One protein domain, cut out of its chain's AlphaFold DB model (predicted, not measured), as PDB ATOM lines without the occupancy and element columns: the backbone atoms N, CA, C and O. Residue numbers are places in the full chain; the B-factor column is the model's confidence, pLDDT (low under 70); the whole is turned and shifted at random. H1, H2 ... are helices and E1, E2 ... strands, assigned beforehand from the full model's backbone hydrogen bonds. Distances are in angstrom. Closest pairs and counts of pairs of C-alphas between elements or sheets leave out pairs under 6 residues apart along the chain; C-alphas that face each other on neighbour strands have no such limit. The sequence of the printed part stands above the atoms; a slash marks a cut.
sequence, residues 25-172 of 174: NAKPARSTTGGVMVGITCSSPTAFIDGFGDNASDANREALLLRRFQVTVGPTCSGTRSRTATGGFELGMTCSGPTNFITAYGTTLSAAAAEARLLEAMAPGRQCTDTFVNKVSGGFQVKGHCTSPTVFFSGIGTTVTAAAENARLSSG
ATOM      1  N   ASN A  25      31.712  32.816 -51.761       89.75
ATOM      2  CA  ASN A  25      33.108  33.227 -51.665       89.75
ATOM      3  C   ASN A  25      33.809  32.396 -50.594       89.75
ATOM      4  O   ASN A  25      33.362  32.371 -49.443       89.75
ATOM      5  N   ALA A  26      34.899  31.733 -50.970       89.38
ATOM      6  CA  ALA A  26      35.755  31.031 -50.028       89.38
ATOM      7  C   ALA A  26      36.681  32.020 -49.313       89.38
ATOM      8  O   ALA A  26      37.272  32.909 -49.927       89.38
ATOM      9  N   LYS A  27      36.803  31.858 -48.000       91.00
ATOM     10  CA  LYS A  27      37.783  32.558 -47.173       91.00
ATOM     11  C   LYS A  27      39.112  31.795 -47.202       91.00
ATOM     12  O   LYS A  27      39.115  30.590 -47.463       91.00
ATOM     13  N   PRO A  28      40.238  32.462 -46.893       92.06
ATOM     14  CA  PRO A  28      41.507  31.778 -46.705       92.06
ATOM     15  C   PRO A  28      41.386  30.644 -45.687       92.06
ATOM     16  O   PRO A  28      40.704  30.769 -44.665       92.06
ATOM     17  N   ALA A  29      42.068  29.546 -45.986       93.31
ATOM     18  CA  ALA A  29      42.118  28.385 -45.123       93.31
ATOM     19  C   ALA A  29      42.787  28.720 -43.782       93.31
ATOM     20  O   ALA A  29      43.750  29.488 -43.727       93.31
ATOM     21  N   ARG A  30      42.283  28.130 -42.698       94.44
ATOM     22  CA  ARG A  30      42.815  28.294 -41.342       94.44
ATOM     23  C   ARG A  30      43.198  26.937 -40.777       94.44
ATOM     24  O   ARG A  30      42.428  25.987 -40.885       94.44
ATOM     25  N   SER A  31      44.366  26.851 -40.155       94.19
ATOM     26  CA  SER A  31      44.765  25.642 -39.438       94.19
ATOM     27  C   SER A  31      43.843  25.398 -38.244       94.19
ATOM     28  O   SER A  31      43.440  26.333 -37.552       94.19
ATOM     29  N   THR A  32      43.533  24.133 -37.995       93.50
ATOM     30  CA  THR A  32      42.769  23.665 -36.838       93.50
ATOM     31  C   THR A  32      43.415  22.393 -36.294       93.50
ATOM     32  O   THR A  32      44.367  21.858 -36.865       93.50
ATOM     33  N   THR A  33      42.906  21.884 -35.179       89.56
ATOM     34  CA  THR A  33      43.350  20.605 -34.630       89.56
ATOM     35  C   THR A  33      43.139  19.500 -35.661       89.56
ATOM     36  O   THR A  33      41.998  19.221 -36.038       89.56
ATOM     37  N   GLY A  34      44.237  18.878 -36.097       85.38
ATOM     38  CA  GLY A  34      44.217  17.738 -37.013       85.38
ATOM     39  C   GLY A  34      44.138  18.055 -38.501       85.38
ATOM     40  O   GLY A  34      44.148  17.122 -39.293       85.38
ATOM     41  N   GLY A  35      44.062  19.328 -38.895       93.12
ATOM     42  CA  GLY A  35      43.942  19.684 -40.305       93.12
ATOM     43  C   GLY A  35      43.604  21.150 -40.523       93.12
ATOM     44  O   GLY A  35      44.183  22.047 -39.907       93.12
ATOM     45  N   VAL A  36      42.665  21.398 -41.429       96.00
ATOM     46  CA  VAL A  36      42.350  22.720 -41.957       96.00
ATOM     47  C   VAL A  36      40.842  22.943 -41.971       96.00
ATOM     48  O   VAL A  36      40.047  22.024 -42.156       96.00
ATOM     49  N   MET A  37      40.454  24.198 -41.787       95.88
ATOM     50  CA  MET A  37      39.090  24.676 -41.902       95.88
ATOM     51  C   MET A  37      39.017  25.781 -42.965       95.88
ATOM     52  O   MET A  37      39.856  26.684 -43.007       95.88
ATOM     53  N   VAL A  38      38.015  25.704 -43.839       96.56
ATOM     54  CA  VAL A  38      37.724  26.699 -44.880       96.56
ATOM     55  C   VAL A  38      36.288  27.161 -44.703       96.56
ATOM     56  O   VAL A  38      35.356  26.367 -44.788       96.56
ATOM     57  N   GLY A  39      36.115  28.458 -44.463       94.06
ATOM     58  CA  GLY A  39      34.794  29.077 -44.418       94.06
ATOM     59  C   GLY A  39      34.365  29.546 -45.803       94.06
ATOM     60  O   GLY A  39      35.147  30.192 -46.498       94.06
ATOM     61  N   ILE A  40      33.119  29.296 -46.184       93.00
ATOM     62  CA  ILE A  40      32.481  29.898 -47.355       93.00
ATOM     63  C   ILE A  40      31.324  30.793 -46.915       93.00
ATOM     64  O   ILE A  40      30.660  30.561 -45.905       93.00
ATOM     65  N   THR A  41      31.091  31.857 -47.671       91.88
ATOM     66  CA  THR A  41      29.953  32.758 -47.473       91.88
ATOM     67  C   THR A  41      29.163  32.851 -48.763       91.88
ATOM     68  O   THR A  41      29.715  33.256 -49.784       91.88
ATOM     69  N   CYS A  42      27.888  32.477 -48.717       88.69
ATOM     70  CA  CYS A  42      26.987  32.464 -49.865       88.69
ATOM     71  C   CYS A  42      25.933  33.565 -49.741       88.69
ATOM     72  O   CYS A  42      25.504  33.880 -48.632       88.69
ATOM     73  N   SER A  43      25.506  34.140 -50.867       86.06
ATOM     74  CA  SER A  43      24.572  35.276 -50.881       86.06
ATOM     75  C   SER A  43      23.086  34.903 -50.948       86.06
ATOM     76  O   SER A  43      22.257  35.727 -50.577       86.06
ATOM     77  N   SER A  44      22.716  33.697 -51.402       78.38
ATOM     78  CA  SER A  44      21.302  33.289 -51.499       78.38
ATOM     79  C   SER A  44      21.096  31.764 -51.483       78.38
ATOM     80  O   SER A  44      21.576  31.100 -52.398       78.38
ATOM     81  N   PRO A  45      20.400  31.178 -50.488       79.00
ATOM     82  CA  PRO A  45      20.150  31.799 -49.191       79.00
ATOM     83  C   PRO A  45      21.480  32.188 -48.541       79.00
ATOM     84  O   PRO A  45      22.511  31.553 -48.801       79.00
ATOM     85  N   THR A  46      21.453  33.246 -47.733       83.31
ATOM     86  CA  THR A  46      22.626  33.678 -46.979       83.31
ATOM     87  C   THR A  46      23.071  32.552 -46.059       83.31
ATOM     88  O   THR A  46      22.293  32.026 -45.265       83.31
ATOM     89  N   ALA A  47      24.322  32.130 -46.211       85.38
ATOM     90  CA  ALA A  47      24.864  31.006 -45.467       85.38
ATOM     91  C   ALA A  47      26.337  31.246 -45.162       85.38
ATOM     92  O   ALA A  47      27.103  31.659 -46.036       85.38
ATOM     93  N   PHE A  48      26.716  30.954 -43.924       90.12
ATOM     94  CA  PHE A  48      28.100  30.856 -43.488       90.12
ATOM     95  C   PHE A  48      28.344  29.392 -43.162       90.12
ATOM     96  O   PHE A  48      27.655  28.832 -42.313       90.12
ATOM     97  N   ILE A  49      29.250  28.771 -43.907       93.62
ATOM     98  CA  ILE A  49      29.486  27.334 -43.833       93.62
ATOM     99  C   ILE A  49      30.975  27.118 -43.680       93.62
ATOM    100  O   ILE A  49      31.761  27.537 -44.527       93.62
ATOM    101  N   ASP A  50      31.341  26.426 -42.621       96.00
ATOM    102  CA  ASP A  50      32.709  26.054 -42.333       96.00
ATOM    103  C   ASP A  50      32.900  24.572 -42.671       96.00
ATOM    104  O   ASP A  50      32.299  23.693 -42.051       96.00
ATOM    105  N   GLY A  51      33.717  24.295 -43.685       95.44
ATOM    106  CA  GLY A  51      34.149  22.948 -44.040       95.44
ATOM    107  C   GLY A  51      35.471  22.603 -43.366       95.44
ATOM    108  O   GLY A  51      36.339  23.462 -43.206       95.44
ATOM    109  N   PHE A  52      35.622  21.342 -42.975       96.88
ATOM    110  CA  PHE A  52      36.820  20.809 -42.332       96.88
ATOM    111  C   PHE A  52      37.405  19.690 -43.191       96.88
ATOM    112  O   PHE A  52      36.667  18.953 -43.840       96.88
ATOM    113  N   GLY A  53      38.727  19.568 -43.196       96.06
ATOM    114  CA  GLY A  53      39.430  18.531 -43.940       96.06
ATOM    115  C   GLY A  53      40.908  18.475 -43.585       96.06
ATOM    116  O   GLY A  53      41.421  19.316 -42.851       96.06
ATOM    117  N   ASP A  54      41.606  17.478 -44.114       96.31
ATOM    118  CA  ASP A  54      43.026  17.248 -43.815       96.31
ATOM    119  C   ASP A  54      43.924  18.326 -44.452       96.31
ATOM    120  O   ASP A  54      45.004  18.639 -43.950       96.31
ATOM    121  N   ASN A  55      43.452  18.948 -45.534       95.56
ATOM    122  CA  ASN A  55      44.084  20.076 -46.214       95.56
ATOM    123  C   ASN A  55      43.028  21.088 -46.708       95.56
ATOM    124  O   ASN A  55      41.820  20.882 -46.577       95.56
ATOM    125  N   ALA A  56      43.487  22.201 -47.290       94.25
ATOM    126  CA  ALA A  56      42.608  23.270 -47.768       94.25
ATOM    127  C   ALA A  56      41.641  22.820 -48.878       94.25
ATOM    128  O   ALA A  56      40.504  23.288 -48.920       94.25
ATOM    129  N   SER A  57      42.066  21.915 -49.764       94.38
ATOM    130  CA  SER A  57      41.221  21.399 -50.843       94.38
ATOM    131  C   SER A  57      40.095  20.522 -50.301       94.38
ATOM    132  O   SER A  57      38.949  20.700 -50.712       94.38
ATOM    133  N   ASP A  58      40.393  19.644 -49.340       95.38
ATOM    134  CA  ASP A  58      39.394  18.792 -48.686       95.38
ATOM    135  C   ASP A  58      38.399  19.620 -47.869       95.38
ATOM    136  O   ASP A  58      37.189  19.455 -48.013       95.38
ATOM    137  N   ALA A  59      38.893  20.589 -47.093       95.12
ATOM    138  CA  ALA A  59      38.046  21.492 -46.319       95.12
ATOM    139  C   ALA A  59      37.123  22.334 -47.220       95.12
ATOM    140  O   ALA A  59      35.930  22.467 -46.942       95.12
ATOM    141  N   ASN A  60      37.644  22.863 -48.334       94.00
ATOM    142  CA  ASN A  60      36.839  23.605 -49.305       94.00
ATOM    143  C   ASN A  60      35.794  22.707 -49.982       94.00
ATOM    144  O   ASN A  60      34.643  23.108 -50.156       94.00
ATOM    145  N   ARG A  61      36.174  21.478 -50.344       94.31
ATOM    146  CA  ARG A  61      35.246  20.494 -50.904       94.31
ATOM    147  C   ARG A  61      34.116  20.189 -49.927       94.31
ATOM    148  O   ARG A  61      32.961  20.182 -50.348       94.31
ATOM    149  N   GLU A  62      34.419  19.976 -48.651       95.38
ATOM    150  CA  GLU A  62      33.390  19.691 -47.651       95.38
ATOM    151  C   GLU A  62      32.458  20.890 -47.434       95.38
ATOM    152  O   GLU A  62      31.242  20.716 -47.400       95.38
ATOM    153  N   ALA A  63      32.983  22.120 -47.410       93.62
ATOM    154  CA  ALA A  63      32.152  23.323 -47.335       93.62
ATOM    155  C   ALA A  63      31.145  23.403 -48.503       93.62
ATOM    156  O   ALA A  63      29.965  23.706 -48.310       93.62
ATOM    157  N   LEU A  64      31.583  23.072 -49.723       91.56
ATOM    158  CA  LEU A  64      30.711  23.015 -50.901       91.56
ATOM    159  C   LEU A  64      29.687  21.871 -50.824       91.56
ATOM    160  O   LEU A  64      28.555  22.029 -51.289       91.56
ATOM    161  N   LEU A  65      30.047  20.730 -50.228       92.69
ATOM    162  CA  LEU A  65      29.117  19.622 -49.998       92.69
ATOM    163  C   LEU A  65      28.041  19.990 -48.973       92.69
ATOM    164  O   LEU A  65      26.868  19.730 -49.228       92.69
ATOM    165  N   LEU A  66      28.401  20.661 -47.879       91.94
ATOM    166  CA  LEU A  66      27.452  21.192 -46.894       91.94
ATOM    167  C   LEU A  66      26.538  22.263 -47.499       91.94
ATOM    168  O   LEU A  66      25.337  22.297 -47.230       91.94
ATOM    169  N   ARG A  67      27.063  23.090 -48.406       90.38
ATOM    170  CA  ARG A  67      26.239  24.023 -49.180       90.38
ATOM    171  C   ARG A  67      25.237  23.295 -50.068       90.38
ATOM    172  O   ARG A  67      24.064  23.660 -50.111       90.38
ATOM    173  N   ARG A  68      25.673  22.260 -50.783       88.38
ATOM    174  CA  ARG A  68      24.768  21.441 -51.594       88.38
ATOM    175  C   ARG A  68      23.726  20.739 -50.724       88.38
ATOM    176  O   ARG A  68      22.570  20.645 -51.133       88.38
ATOM    177  N   PHE A  69      24.126  20.296 -49.536       85.31
ATOM    178  CA  PHE A  69      23.239  19.704 -48.544       85.31
ATOM    179  C   PHE A  69      22.127  20.680 -48.150       85.31
ATOM    180  O   PHE A  69      20.959  20.342 -48.297       85.31
ATOM    181  N   GLN A  70      22.469  21.923 -47.803       85.62
ATOM    182  CA  GLN A  70      21.493  22.979 -47.514       85.62
ATOM    183  C   GLN A  70      20.490  23.184 -48.658       85.62
ATOM    184  O   GLN A  70      19.288  23.238 -48.428       85.62
ATOM    185  N   VAL A  71      20.968  23.277 -49.901       81.31
ATOM    186  CA  VAL A  71      20.102  23.523 -51.068       81.31
ATOM    187  C   VAL A  71      19.167  22.340 -51.354       81.31
ATOM    188  O   VAL A  71      18.087  22.534 -51.904       81.31
ATOM    189  N   THR A  72      19.572  21.123 -50.990       79.94
ATOM    190  CA  THR A  72      18.820  19.895 -51.293       79.94
ATOM    191  C   THR A  72      17.876  19.497 -50.160       79.94
ATOM    192  O   THR A  72      16.765  19.047 -50.419       79.94
ATOM    193  N   VAL A  73      18.322  19.640 -48.911       74.69
ATOM    194  CA  VAL A  73      17.649  19.108 -47.714       74.69
ATOM    195  C   VAL A  73      17.001  20.222 -46.886       74.69
ATOM    196  O   VAL A  73      16.060  19.962 -46.144       74.69
ATOM    197  N   GLY A  74      17.456  21.472 -47.032       77.44
ATOM    198  CA  GLY A  74      16.894  22.645 -46.357       77.44
ATOM    199  C   GLY A  74      17.810  23.271 -45.297       77.44
ATOM    200  O   GLY A  74      18.154  24.448 -45.438       77.44
ATOM    201  N   PRO A  75      18.215  22.548 -44.234       81.44
ATOM    202  CA  PRO A  75      18.941  23.159 -43.131       81.44
ATOM    203  C   PRO A  75      20.386  23.491 -43.510       81.44
ATOM    204  O   PRO A  75      21.071  22.750 -44.217       81.44
ATOM    205  N   THR A  76      20.876  24.627 -43.013       88.19
ATOM    206  CA  THR A  76      22.276  25.032 -43.201       88.19
ATOM    207  C   THR A  76      23.139  24.306 -42.190       88.19
ATOM    208  O   THR A  76      23.070  24.619 -41.006       88.19
ATOM    209  N   CYS A  77      23.961  23.370 -42.648       91.56
ATOM    210  CA  CYS A  77      24.937  22.692 -41.806       91.56
ATOM    211  C   CYS A  77      26.314  23.345 -41.924       91.56
ATOM    212  O   CYS A  77      26.748  23.708 -43.017       91.56
ATOM    213  N   SER A  78      27.008  23.479 -40.798       93.88
ATOM    214  CA  SER A  78      28.361  24.023 -40.718       93.88
ATOM    215  C   SER A  78      29.173  23.248 -39.693       93.88
ATOM    216  O   SER A  78      28.685  22.961 -38.596       93.88
ATOM    217  N   GLY A  79      30.431  22.951 -40.013       92.56
ATOM    218  CA  GLY A  79      31.389  22.511 -39.009       92.56
ATOM    219  C   GLY A  79      31.540  23.579 -37.922       92.56
ATOM    220  O   GLY A  79      31.420  24.774 -38.185       92.56
ATOM    221  N   THR A  80      31.773  23.151 -36.687       91.38
ATOM    222  CA  THR A  80      31.886  24.057 -35.529       91.38
ATOM    223  C   THR A  80      33.202  23.906 -34.794       91.38
ATOM    224  O   THR A  80      33.776  24.893 -34.339       91.38
ATOM    225  N   ARG A  81      33.695  22.674 -34.661       89.12
ATOM    226  CA  ARG A  81      34.940  22.379 -33.955       89.12
ATOM    227  C   ARG A  81      35.530  21.061 -34.424       89.12
ATOM    228  O   ARG A  81      34.783  20.141 -34.750       89.12
ATOM    229  N   SER A  82      36.849  20.953 -34.338       91.44
ATOM    230  CA  SER A  82      37.571  19.687 -34.436       91.44
ATOM    231  C   SER A  82      38.442  19.468 -33.202       91.44
ATOM    232  O   SER A  82      38.974  20.422 -32.625       91.44
ATOM    233  N   ARG A  83      38.597  18.211 -32.782       92.00
ATOM    234  CA  ARG A  83      39.528  17.817 -31.713       92.00
ATOM    235  C   ARG A  83      40.145  16.454 -31.992       92.00
ATOM    236  O   ARG A  83      39.568  15.638 -32.704       92.00
ATOM    237  N   THR A  84      41.314  16.196 -31.416       91.88
ATOM    238  CA  THR A  84      41.898  14.851 -31.403       91.88
ATOM    239  C   THR A  84      41.057  13.919 -30.539       91.88
ATOM    240  O   THR A  84      40.622  14.304 -29.453       91.88
ATOM    241  N   ALA A  85      40.889  12.686 -30.998       90.06
ATOM    242  CA  ALA A  85      40.220  11.609 -30.285       90.06
ATOM    243  C   ALA A  85      41.082  10.339 -30.326       90.06
ATOM    244  O   ALA A  85      42.061  10.244 -31.069       90.06
ATOM    245  N   THR A  86      40.730   9.338 -29.523       91.12
ATOM    246  CA  THR A  86      41.435   8.051 -29.515       91.12
ATOM    247  C   THR A  86      41.436   7.431 -30.913       91.12
ATOM    248  O   THR A  86      40.390   7.026 -31.403       91.12
ATOM    249  N   GLY A  87      42.613   7.329 -31.539       90.00
ATOM    250  CA  GLY A  87      42.778   6.725 -32.867       90.00
ATOM    251  C   GLY A  87      42.392   7.614 -34.057       90.00
ATOM    252  O   GLY A  87      42.363   7.107 -35.177       90.00
ATOM    253  N   GLY A  88      42.098   8.903 -33.841       93.44
ATOM    254  CA  GLY A  88      41.705   9.807 -34.920       93.44
ATOM    255  C   GLY A  88      41.248  11.187 -34.448       93.44
ATOM    256  O   GLY A  88      41.854  11.804 -33.570       93.44
ATOM    257  N   PHE A  89      40.160  11.668 -35.039       94.44
ATOM    258  CA  PHE A  89      39.598  12.994 -34.833       94.44
ATOM    259  C   PHE A  89      38.096  12.927 -34.607       94.44
ATOM    260  O   PHE A  89      37.402  12.055 -35.126       94.44
ATOM    261  N   GLU A  90      37.615  13.893 -33.842       94.19
ATOM    262  CA  GLU A  90      36.206  14.208 -33.702       94.19
ATOM    263  C   GLU A  90      35.910  15.520 -34.418       94.19
ATOM    264  O   GLU A  90      36.652  16.499 -34.261       94.19
ATOM    265  N   LEU A  91      34.787  15.556 -35.128       94.81
ATOM    266  CA  LEU A  91      34.214  16.777 -35.665       94.81
ATOM    267  C   LEU A  91      32.829  17.027 -35.065       94.81
ATOM    268  O   LEU A  91      31.977  16.142 -35.046       94.81
ATOM    269  N   GLY A  92      32.603  18.265 -34.625       93.69
ATOM    270  CA  GLY A  92      31.273  18.788 -34.338       93.69
ATOM    271  C   GLY A  92      30.712  19.560 -35.533       93.69
ATOM    272  O   GLY A  92      31.396  20.422 -36.090       93.69
ATOM    273  N   MET A  93      29.451  19.326 -35.872       93.94
ATOM    274  CA  MET A  93      28.695  20.019 -36.914       93.94
ATOM    275  C   MET A  93      27.357  20.501 -36.343       93.94
ATOM    276  O   MET A  93      26.729  19.793 -35.563       93.94
ATOM    277  N   THR A  94      26.914  21.693 -36.729       92.75
ATOM    278  CA  THR A  94      25.606  22.237 -36.341       92.75
ATOM    279  C   THR A  94      24.787  22.516 -37.585       92.75
ATOM    280  O   THR A  94      25.312  23.098 -38.534       92.75
ATOM    281  N   CYS A  95      23.507  22.154 -37.562       90.12
ATOM    282  CA  CYS A  95      22.564  22.424 -38.641       90.12
ATOM    283  C   CYS A  95      21.451  23.372 -38.171       90.12
ATOM    284  O   CYS A  95      20.974  23.275 -37.041       90.12
ATOM    285  N   SER A  96      21.071  24.340 -39.014       82.81
ATOM    286  CA  SER A  96      20.039  25.335 -38.711       82.81
ATOM    287  C   SER A  96      18.679  24.922 -39.289       82.81
ATOM    288  O   SER A  96      18.450  25.080 -40.488       82.81
ATOM    289  N   GLY A  97      17.771  24.459 -38.429       62.53
ATOM    290  CA  GLY A  97      16.337  24.299 -38.712       62.53
ATOM    291  C   GLY A  97      15.838  22.848 -38.721       62.53
ATOM    292  O   GLY A  97      15.676  22.299 -39.808       62.53
ATOM    293  N   PRO A  98      15.499  22.243 -37.560       69.00
ATOM    294  CA  PRO A  98      15.709  22.695 -36.174       69.00
ATOM    295  C   PRO A  98      17.200  22.777 -35.811       69.00
ATOM    296  O   PRO A  98      18.032  22.231 -36.521       69.00
ATOM    297  N   THR A  99      17.573  23.488 -34.742       80.25
ATOM    298  CA  THR A  99      18.981  23.500 -34.309       80.25
ATOM    299  C   THR A  99      19.353  22.132 -33.756       80.25
ATOM    300  O   THR A  99      18.958  21.776 -32.641       80.25
ATOM    301  N   ASN A 100      20.135  21.377 -34.517       84.56
ATOM    302  CA  ASN A 100      20.689  20.109 -34.078       84.56
ATOM    303  C   ASN A 100      22.214  20.105 -34.177       84.56
ATOM    304  O   ASN A 100      22.827  20.847 -34.948       84.56
ATOM    305  N   PHE A 101      22.816  19.292 -33.316       90.06
ATOM    306  CA  PHE A 101      24.252  19.132 -33.208       90.06
ATOM    307  C   PHE A 101      24.607  17.693 -33.533       90.06
ATOM    308  O   PHE A 101      23.964  16.761 -33.041       90.06
ATOM    309  N   ILE A 102      25.634  17.544 -34.357       91.75
ATOM    310  CA  ILE A 102      26.180  16.266 -34.763       91.75
ATOM    311  C   ILE A 102      27.623  16.186 -34.317       91.75
ATOM    312  O   ILE A 102      28.404  17.110 -34.529       91.75
ATOM    313  N   THR A 103      27.974  15.069 -33.699       93.25
ATOM    314  CA  THR A 103      29.362  14.712 -33.426       93.25
ATOM    315  C   THR A 103      29.669  13.422 -34.145       93.25
ATOM    316  O   THR A 103      28.938  12.453 -33.955       93.25
ATOM    317  N   ALA A 104      30.739  13.429 -34.933       93.25
ATOM    318  CA  ALA A 104      31.198  12.268 -35.677       93.25
ATOM    319  C   ALA A 104      32.697  12.055 -35.495       93.25
ATOM    320  O   ALA A 104      33.448  13.004 -35.230       93.25
ATOM    321  N   TYR A 105      33.136  10.817 -35.697       94.81
ATOM    322  CA  TYR A 105      34.540  10.438 -35.609       94.81
ATOM    323  C   TYR A 105      35.089   9.883 -36.924       94.81
ATOM    324  O   TYR A 105      34.378   9.302 -37.738       94.81
ATOM    325  N   GLY A 106      36.399  10.019 -37.100       95.00
ATOM    326  CA  GLY A 106      37.139   9.429 -38.210       95.00
ATOM    327  C   GLY A 106      38.626   9.336 -37.893       95.00
ATOM    328  O   GLY A 106      39.118  10.003 -36.989       95.00
ATOM    329  N   THR A 107      39.371   8.508 -38.619       96.00
ATOM    330  CA  THR A 107      40.840   8.460 -38.509       96.00
ATOM    331  C   THR A 107      41.504   9.742 -38.991       96.00
ATOM    332  O   THR A 107      42.569  10.096 -38.493       96.00
ATOM    333  N   THR A 108      40.879  10.431 -39.946       96.50
ATOM    334  CA  THR A 108      41.297  11.741 -40.451       96.50
ATOM    335  C   THR A 108      40.181  12.759 -40.248       96.50
ATOM    336  O   THR A 108      39.026  12.392 -39.999       96.50
ATOM    337  N   LEU A 109      40.513  14.045 -40.333       95.25
ATOM    338  CA  LEU A 109      39.532  15.108 -40.160       95.25
ATOM    339  C   LEU A 109      38.532  15.122 -41.322       95.25
ATOM    340  O   LEU A 109      37.341  15.323 -41.094       95.25
ATOM    341  N   SER A 110      38.988  14.825 -42.544       96.56
ATOM    342  CA  SER A 110      38.100  14.668 -43.706       96.56
ATOM    343  C   SER A 110      37.110  13.515 -43.517       96.56
ATOM    344  O   SER A 110      35.935  13.652 -43.854       96.56
ATOM    345  N   ALA A 111      37.561  12.390 -42.949       96.12
ATOM    346  CA  ALA A 111      36.694  11.246 -42.674       96.12
ATOM    347  C   ALA A 111      35.626  11.582 -41.620       96.12
ATOM    348  O   ALA A 111      34.450  11.301 -41.832       96.12
ATOM    349  N   ALA A 112      36.016  12.254 -40.531       95.31
ATOM    350  CA  ALA A 112      35.071  12.715 -39.512       95.31
ATOM    351  C   ALA A 112      34.041  13.704 -40.090       95.31
ATOM    352  O   ALA A 112      32.861  13.650 -39.745       95.31
ATOM    353  N   ALA A 113      34.465  14.589 -40.999       95.50
ATOM    354  CA  ALA A 113      33.575  15.544 -41.650       95.50
ATOM    355  C   ALA A 113      32.560  14.884 -42.582       95.50
ATOM    356  O   ALA A 113      31.364  15.179 -42.506       95.50
ATOM    357  N   ALA A 114      33.019  13.939 -43.403       94.81
ATOM    358  CA  ALA A 114      32.139  13.152 -44.250       94.81
ATOM    359  C   ALA A 114      31.114  12.370 -43.416       94.81
ATOM    360  O   ALA A 114      29.927  12.390 -43.743       94.81
ATOM    361  N   GLU A 115      31.548  11.738 -42.324       93.44
ATOM    362  CA  GLU A 115      30.668  10.957 -41.455       93.44
ATOM    363  C   GLU A 115      29.625  11.831 -40.746       93.44
ATOM    364  O   GLU A 115      28.453  11.464 -40.710       93.44
ATOM    365  N   ALA A 116      29.989  13.034 -40.279       92.75
ATOM    366  CA  ALA A 116      29.026  13.979 -39.705       92.75
ATOM    367  C   ALA A 116      27.907  14.328 -40.696       92.75
ATOM    368  O   ALA A 116      26.725  14.313 -40.344       92.75
ATOM    369  N   ARG A 117      28.259  14.596 -41.959       91.44
ATOM    370  CA  ARG A 117      27.275  14.875 -43.012       91.44
ATOM    371  C   ARG A 117      26.418  13.651 -43.344       91.44
ATOM    372  O   ARG A 117      25.234  13.808 -43.630       91.44
ATOM    373  N   LEU A 118      26.986  12.445 -43.314       90.88
ATOM    374  CA  LEU A 118      26.230  11.205 -43.510       90.88
ATOM    375  C   LEU A 118      25.264  10.934 -42.348       90.88
ATOM    376  O   LEU A 118      24.144  10.495 -42.598       90.88
ATOM    377  N   LEU A 119      25.653  11.238 -41.107       88.69
ATOM    378  CA  LEU A 119      24.773  11.160 -39.937       88.69
ATOM    379  C   LEU A 119      23.567  12.095 -40.061       88.69
ATOM    380  O   LEU A 119      22.441  11.635 -39.874       88.69
ATOM    381  N   GLU A 120      23.773  13.354 -40.466       87.94
ATOM    382  CA  GLU A 120      22.656  14.269 -40.756       87.94
ATOM    383  C   GLU A 120      21.757  13.720 -41.867       87.94
ATOM    384  O   GLU A 120      20.536  13.786 -41.773       87.94
ATOM    385  N   ALA A 121      22.349  13.160 -42.925       86.69
ATOM    386  CA  ALA A 121      21.590  12.695 -44.078       86.69
ATOM    387  C   ALA A 121      20.617  11.550 -43.751       86.69
ATOM    388  O   ALA A 121      19.558  11.494 -44.371       86.69
ATOM    389  N   MET A 122      20.940  10.647 -42.812       83.88
ATOM    390  CA  MET A 122      20.000   9.570 -42.439       83.88
ATOM    391  C   MET A 122      19.099   9.934 -41.261       83.88
ATOM    392  O   MET A 122      18.027   9.356 -41.118       83.88
ATOM    393  N   ALA A 123      19.489  10.904 -40.432       83.50
ATOM    394  CA  ALA A 123      18.684  11.370 -39.308       83.50
ATOM    395  C   ALA A 123      18.417  12.892 -39.380       83.50
ATOM    396  O   ALA A 123      18.796  13.603 -38.444       83.50
ATOM    397  N   PRO A 124      17.754  13.407 -40.440       84.88
ATOM    398  CA  PRO A 124      17.631  14.847 -40.653       84.88
ATOM    399  C   PRO A 124      16.980  15.564 -39.469       84.88
ATOM    400  O   PRO A 124      15.936  15.139 -38.967       84.88
ATOM    401  N   GLY A 125      17.599  16.657 -39.018       82.69
ATOM    402  CA  GLY A 125      17.101  17.481 -37.913       82.69
ATOM    403  C   GLY A 125      17.196  16.839 -36.522       82.69
ATOM    404  O   GLY A 125      16.698  17.412 -35.549       82.69
ATOM    405  N   ARG A 126      17.830  15.667 -36.386       86.50
ATOM    406  CA  ARG A 126      18.027  14.988 -35.094       86.50
ATOM    407  C   ARG A 126      19.404  15.313 -34.526       86.50
ATOM    408  O   ARG A 126      20.370  15.517 -35.256       86.50
ATOM    409  N   GLN A 127      19.519  15.371 -33.200       88.56
ATOM    410  CA  GLN A 127      20.831  15.541 -32.570       88.56
ATOM    411  C   GLN A 127      21.502  14.178 -32.483       88.56
ATOM    412  O   GLN A 127      21.075  13.359 -31.673       88.56
ATOM    413  N   CYS A 128      22.516  13.940 -33.311       88.75
ATOM    414  CA  CYS A 128      23.272  12.692 -33.333       88.75
ATOM    415  C   CYS A 128      24.651  12.908 -32.726       88.75
ATOM    416  O   CYS A 128      25.535  13.492 -33.343       88.75
ATOM    417  N   THR A 129      24.846  12.452 -31.496       84.44
ATOM    418  CA  THR A 129      26.119  12.613 -30.798       84.44
ATOM    419  C   THR A 129      26.778  11.261 -30.631       84.44
ATOM    420  O   THR A 129      26.255  10.402 -29.914       84.44
ATOM    421  N   ASP A 130      27.950  11.092 -31.236       76.88
ATOM    422  CA  ASP A 130      28.852  10.026 -30.838       76.88
ATOM    423  C   ASP A 130      29.401  10.324 -29.439       76.88
ATOM    424  O   ASP A 130      30.117  11.300 -29.202       76.88
ATOM    425  N   THR A 131      29.025   9.487 -28.482       71.06
ATOM    426  CA  THR A 131      29.294   9.704 -27.068       71.06
ATOM    427  C   THR A 131      30.762   9.436 -26.745       71.06
ATOM    428  O   THR A 131      31.353  10.215 -26.004       71.06
ATOM    429  N   PHE A 132      31.366   8.375 -27.306       76.88
ATOM    430  CA  PHE A 132      32.764   7.998 -27.036       76.88
ATOM    431  C   PHE A 132      33.385   7.132 -28.147       76.88
ATOM    432  O   PHE A 132      32.702   6.307 -28.761       76.88
ATOM    433  N   VAL A 133      34.713   7.236 -28.297       89.19
ATOM    434  CA  VAL A 133      35.556   6.260 -29.011       89.19
ATOM    435  C   VAL A 133      36.427   5.514 -28.013       89.19
ATOM    436  O   VAL A 133      37.247   6.117 -27.319       89.19
ATOM    437  N   ASN A 134      36.288   4.192 -27.979       92.06
ATOM    438  CA  ASN A 134      37.085   3.320 -27.125       92.06
ATOM    439  C   ASN A 134      38.012   2.452 -27.967       92.06
ATOM    440  O   ASN A 134      37.594   1.862 -28.962       92.06
ATOM    441  N   LYS A 135      39.265   2.314 -27.531       92.00
ATOM    442  CA  LYS A 135      40.151   1.279 -28.063       92.00
ATOM    443  C   LYS A 135      39.729  -0.068 -27.477       92.00
ATOM    444  O   LYS A 135      39.581  -0.190 -26.264       92.00
ATOM    445  N   VAL A 136      39.544  -1.067 -28.329       92.75
ATOM    446  CA  VAL A 136      39.187  -2.440 -27.946       92.75
ATOM    447  C   VAL A 136      40.229  -3.412 -28.496       92.75
ATOM    448  O   VAL A 136      41.086  -3.032 -29.297       92.75
ATOM    449  N   SER A 137      40.192  -4.672 -28.060       92.69
ATOM    450  CA  SER A 137      41.087  -5.687 -28.624       92.69
ATOM    451  C   SER A 137      40.854  -5.799 -30.134       92.69
ATOM    452  O   SER A 137      39.727  -6.019 -30.571       92.69
ATOM    453  N   GLY A 138      41.908  -5.592 -30.922       88.44
ATOM    454  CA  GLY A 138      41.847  -5.662 -32.383       88.44
ATOM    455  C   GLY A 138      41.281  -4.429 -33.103       88.44
ATOM    456  O   GLY A 138      41.185  -4.468 -34.327       88.44
ATOM    457  N   GLY A 139      40.938  -3.333 -32.409       94.56
ATOM    458  CA  GLY A 139      40.442  -2.135 -33.094       94.56
ATOM    459  C   GLY A 139      39.842  -1.054 -32.197       94.56
ATOM    460  O   GLY A 139      40.348  -0.745 -31.116       94.56
ATOM    461  N   PHE A 140      38.752  -0.462 -32.677       95.94
ATOM    462  CA  PHE A 140      38.047   0.656 -32.063       95.94
ATOM    463  C   PHE A 140      36.547   0.386 -32.018       95.94
ATOM    464  O   PHE A 140      35.996  -0.268 -32.901       95.94
ATOM    465  N   GLN A 141      35.892   0.916 -30.992       94.62
ATOM    466  CA  GLN A 141      34.447   0.941 -30.853       94.62
ATOM    467  C   GLN A 141      33.973   2.392 -30.807       94.62
ATOM    468  O   GLN A 141      34.434   3.159 -29.959       94.62
ATOM    469  N   VAL A 142      33.025   2.736 -31.676       93.81
ATOM    470  CA  VAL A 142      32.306   4.016 -31.660       93.81
ATOM    471  C   VAL A 142      30.891   3.744 -31.179       93.81
ATOM    472  O   VAL A 142      30.253   2.790 -31.629       93.81
ATOM    473  N   LYS A 143      30.419   4.552 -30.233       91.31
ATOM    474  CA  LYS A 143      29.047   4.517 -29.724       91.31
ATOM    475  C   LYS A 143      28.462   5.911 -29.782       91.31
ATOM    476  O   LYS A 143      29.143   6.865 -29.414       91.31
ATOM    477  N   GLY A 144      27.192   5.993 -30.138       90.62
ATOM    478  CA  GLY A 144      26.469   7.247 -30.208       90.62
ATOM    479  C   GLY A 144      24.980   7.070 -30.004       90.62
ATOM    480  O   GLY A 144      24.474   5.967 -29.763       90.62
ATOM    481  N   HIS A 145      24.278   8.191 -30.066       89.62
ATOM    482  CA  HIS A 145      22.829   8.202 -30.088       89.62
ATOM    483  C   HIS A 145      22.291   9.387 -30.886       89.62
ATOM    484  O   HIS A 145      22.906  10.451 -30.911       89.62
ATOM    485  N   CYS A 146      21.123   9.205 -31.498       88.75
ATOM    486  CA  CYS A 146      20.342  10.267 -32.127       88.75
ATOM    487  C   CYS A 146      19.067  10.525 -31.319       88.75
ATOM    488  O   CYS A 146      18.391   9.563 -30.964       88.75
ATOM    489  N   THR A 147      18.706  11.778 -31.036       88.50
ATOM    490  CA  THR A 147      17.503  12.125 -30.248       88.50
ATOM    491  C   THR A 147      16.212  12.136 -31.075       88.50
ATOM    492  O   THR A 147      16.257  12.207 -32.300       88.50
ATOM    493  N   SER A 148      15.058  12.078 -30.399       80.06
ATOM    494  CA  SER A 148      13.705  12.266 -30.965       80.06
ATOM    495  C   SER A 148      13.293  11.315 -32.111       80.06
ATOM    496  O   SER A 148      13.168  11.766 -33.249       80.06
ATOM    497  N   PRO A 149      13.009  10.017 -31.843       79.31
ATOM    498  CA  PRO A 149      13.166   9.282 -30.576       79.31
ATOM    499  C   PRO A 149      14.635   8.933 -30.305       79.31
ATOM    500  O   PRO A 149      15.458   9.037 -31.202       79.31
ATOM    501  N   THR A 150      15.008   8.527 -29.091       86.75
ATOM    502  CA  THR A 150      16.408   8.146 -28.835       86.75
ATOM    503  C   THR A 150      16.740   6.818 -29.510       86.75
ATOM    504  O   THR A 150      16.172   5.789 -29.157       86.75
ATOM    505  N   VAL A 151      17.679   6.835 -30.456       86.56
ATOM    506  CA  VAL A 151      18.217   5.635 -31.108       86.56
ATOM    507  C   VAL A 151      19.689   5.533 -30.767       86.56
ATOM    508  O   VAL A 151      20.451   6.443 -31.083       86.56
ATOM    509  N   PHE A 152      20.077   4.442 -30.116       88.38
ATOM    510  CA  PHE A 152      21.473   4.148 -29.818       88.38
ATOM    511  C   PHE A 152      22.091   3.367 -30.960       88.38
ATOM    512  O   PHE A 152      21.445   2.507 -31.557       88.38
ATOM    513  N   PHE A 153      23.358   3.637 -31.224       89.06
ATOM    514  CA  PHE A 153      24.085   2.964 -32.278       89.06
ATOM    515  C   PHE A 153      25.525   2.703 -31.859       89.06
ATOM    516  O   PHE A 153      26.097   3.412 -31.026       89.06
ATOM    517  N   SER A 154      26.092   1.613 -32.369       92.31
ATOM    518  CA  SER A 154      27.414   1.149 -31.967       92.31
ATOM    519  C   SER A 154      28.055   0.344 -33.078       92.31
ATOM    520  O   SER A 154      27.448  -0.569 -33.624       92.31
ATOM    521  N   GLY A 155      29.325   0.613 -33.338       92.75
ATOM    522  CA  GLY A 155      30.100  -0.085 -34.352       92.75
ATOM    523  C   GLY A 155      31.490  -0.408 -33.852       92.75
ATOM    524  O   GLY A 155      32.043   0.297 -33.005       92.75
ATOM    525  N   ILE A 156      32.042  -1.505 -34.359       94.50
ATOM    526  CA  ILE A 156      33.430  -1.896 -34.131       94.50
ATOM    527  C   ILE A 156      34.118  -1.957 -35.484       94.50
ATOM    528  O   ILE A 156      33.544  -2.443 -36.457       94.50
ATOM    529  N   GLY A 157      35.347  -1.470 -35.545       95.12
ATOM    530  CA  GLY A 157      36.169  -1.497 -36.743       95.12
ATOM    531  C   GLY A 157      37.644  -1.579 -36.389       95.12
ATOM    532  O   GLY A 157      38.049  -1.281 -35.268       95.12
ATOM    533  N   THR A 158      38.466  -1.971 -37.357       95.50
ATOM    534  CA  THR A 158      39.931  -1.958 -37.211       95.50
ATOM    535  C   THR A 158      40.483  -0.532 -37.129       95.50
ATOM    536  O   THR A 158      41.551  -0.308 -36.563       95.50
ATOM    537  N   THR A 159      39.729   0.444 -37.638       96.00
ATOM    538  CA  THR A 159      40.002   1.879 -37.555       96.00
ATOM    539  C   THR A 159      38.808   2.623 -36.955       96.00
ATOM    540  O   THR A 159      37.693   2.102 -36.934       96.00
ATOM    541  N   VAL A 160      39.028   3.855 -36.487       94.44
ATOM    542  CA  VAL A 160      37.943   4.714 -35.978       94.44
ATOM    543  C   VAL A 160      36.908   5.006 -37.065       94.44
ATOM    544  O   VAL A 160      35.720   4.917 -36.784       94.44
ATOM    545  N   THR A 161      37.336   5.269 -38.304       95.88
ATOM    546  CA  THR A 161      36.427   5.478 -39.446       95.88
ATOM    547  C   THR A 161      35.541   4.260 -39.678       95.88
ATOM    548  O   THR A 161      34.325   4.391 -39.699       95.88
ATOM    549  N   ALA A 162      36.128   3.061 -39.759       95.44
ATOM    550  CA  ALA A 162      35.353   1.838 -39.958       95.44
ATOM    551  C   ALA A 162      34.393   1.576 -38.785       95.44
ATOM    552  O   ALA A 162      33.274   1.110 -38.978       95.44
ATOM    553  N   ALA A 163      34.818   1.885 -37.557       94.62
ATOM    554  CA  ALA A 163      33.961   1.766 -36.387       94.62
ATOM    555  C   ALA A 163      32.782   2.751 -36.440       94.62
ATOM    556  O   ALA A 163      31.669   2.339 -36.125       94.62
ATOM    557  N   ALA A 164      33.003   4.001 -36.862       93.25
ATOM    558  CA  ALA A 164      31.959   5.014 -37.016       93.25
ATOM    559  C   ALA A 164      30.965   4.638 -38.125       93.25
ATOM    560  O   ALA A 164      29.767   4.577 -37.868       93.25
ATOM    561  N   GLU A 165      31.460   4.239 -39.300       92.94
ATOM    562  CA  GLU A 165      30.627   3.764 -40.410       92.94
ATOM    563  C   GLU A 165      29.760   2.565 -40.000       92.94
ATOM    564  O   GLU A 165      28.552   2.544 -40.246       92.94
ATOM    565  N   ASN A 166      30.346   1.577 -39.315       92.62
ATOM    566  CA  ASN A 166      29.599   0.430 -38.803       92.62
ATOM    567  C   ASN A 166      28.567   0.849 -37.748       92.62
ATOM    568  O   ASN A 166      27.473   0.288 -37.701       92.62
ATOM    569  N   ALA A 167      28.890   1.843 -36.914       91.00
ATOM    570  CA  ALA A 167      27.974   2.362 -35.909       91.00
ATOM    571  C   ALA A 167      26.770   3.011 -36.592       91.00
ATOM    572  O   ALA A 167      25.629   2.653 -36.305       91.00
ATOM    573  N   ARG A 168      27.021   3.866 -37.579       89.00
ATOM    574  CA  ARG A 168      26.002   4.499 -38.404       89.00
ATOM    575  C   ARG A 168      25.077   3.482 -39.071       89.00
ATOM    576  O   ARG A 168      23.860   3.594 -38.940       89.00
ATOM    577  N   LEU A 169      25.637   2.455 -39.711       88.00
ATOM    578  CA  LEU A 169      24.864   1.385 -40.354       88.00
ATOM    579  C   LEU A 169      24.048   0.552 -39.350       88.00
ATOM    580  O   LEU A 169      22.950   0.108 -39.679       88.00
ATOM    581  N   SER A 170      24.540   0.370 -38.120       84.62
ATOM    582  CA  SER A 170      23.822  -0.362 -37.063       84.62
ATOM    583  C   SER A 170      22.605   0.378 -36.505       84.62
ATOM    584  O   SER A 170      21.729  -0.246 -35.911       84.62
ATOM    585  N   SER A 171      22.557   1.704 -36.673       71.56
ATOM    586  CA  SER A 171      21.538   2.558 -36.058       71.56
ATOM    587  C   SER A 171      20.119   2.256 -36.547       71.56
ATOM    588  O   SER A 171      19.160   2.630 -35.878       71.56
ATOM    589  N   GLY A 172      19.962   1.589 -37.699       59.25
ATOM    590  CA  GLY A 172      18.649   1.287 -38.275       59.25
ATOM    591  C   GLY A 172      17.806   2.534 -38.565       59.25
ATOM    592  O   GLY A 172      16.606   2.412 -38.789       59.25
TER     593      GLY A 172
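This is residues 25 to 172 of the 174 residues of an uncharacterized protein of Lentzea sp. FXJ1.1311 (UniProt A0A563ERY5). A flat slab is built of three like parts side by side, each a three-strand antiparallel meander followed by one helix; the helices H1, H2 and H3 make a row and run the same way. H2 and H3 cover one face of the six-strand sheet, which curls round H3, while H1 packs on the smaller sheet E1 E2 E3 beside the E4 edge. The printed part has 148 residues with three named helices and nine named strands, in the order E1 E2 E3 H1 E4 E5 E6 H2 E7 E8 E9 H3. The class is mixed, helices and strands; the larger sheet, E4 E5 E6 E7 E8 E9, is mixed and the smaller antiparallel. The whole is compact, with a radius of gyration of the C-alphas of 14.5 A and spans of 48 by 33 by 17 A.

E1, residues 30 to 32, and E2, residues 35 to 43, form a hairpin, with N 30 and O 37 2.8 A apart. E3, residues 46 to 53, is antiparallel to E2, with N 38 and O 51 2.9 A apart. H1, residues 56 to 73, is on this sheet; its closest C-alphas to E3, those of Ala 63 and Gly 51, are 3.9 A apart. E4, residues 76 to 85, E5, residues 88 to 96, and E6, residues 100 to 106, are the next meander, with N 80 and O 92 2.8 A apart and N 91 and O 104 2.9 A apart. The closest C-alphas of E3 and E4, those of Ile 49 and Ser 78, are 4.7 A apart. H2, residues 109 to 122, touches H1 at a shallow tilt of 6 degrees, the same way, with the C-alphas of Ser 110 and Asp 58 closest at 6.6 A; H1 touches H2 with residues 58 to 66 alone. E7, residues 128 to 136, is parallel to E6, with N 103 and O 128 2.9 A apart; E6, H2 and E7 form a strand-helix-strand unit, two parallel neighbour strands with a helix between, whose crossover is left-handed. E8, residues 139 to 146, and E9, residues 151 to 157, complete the last meander, with N 134 and O 141 2.9 A apart and N 142 and O 155 2.9 A apart. H3, residues 160 to 170, touches H2 at a shallow tilt of 6 degrees, the same way, with the C-alphas of Thr 161 and Ala 111 closest at 6.6 A. H1 and H3 are apart. In H1, H2 and H3 every O i to N i+4 pair is within hydrogen-bond range.

E1 begins at C-alpha 30 (42.815, 28.294, -41.342). E2 is 27.0 A long, E4 25.9 A and E5 26.9 A. H1 is 25.3 A long, H2 20.4 A and H3 15.0 A. H3 ends at C-alpha 170 (23.822, -0.362, -37.063).

The two C-alphas farthest apart, those of Ser 43 and Ser 137, are 49.5 A apart. The printed part has no cut, and the links between its named elements are tight. The mean pLDDT of the printed part is 89.8; residues 97 to 98 and residue 172 are under 70.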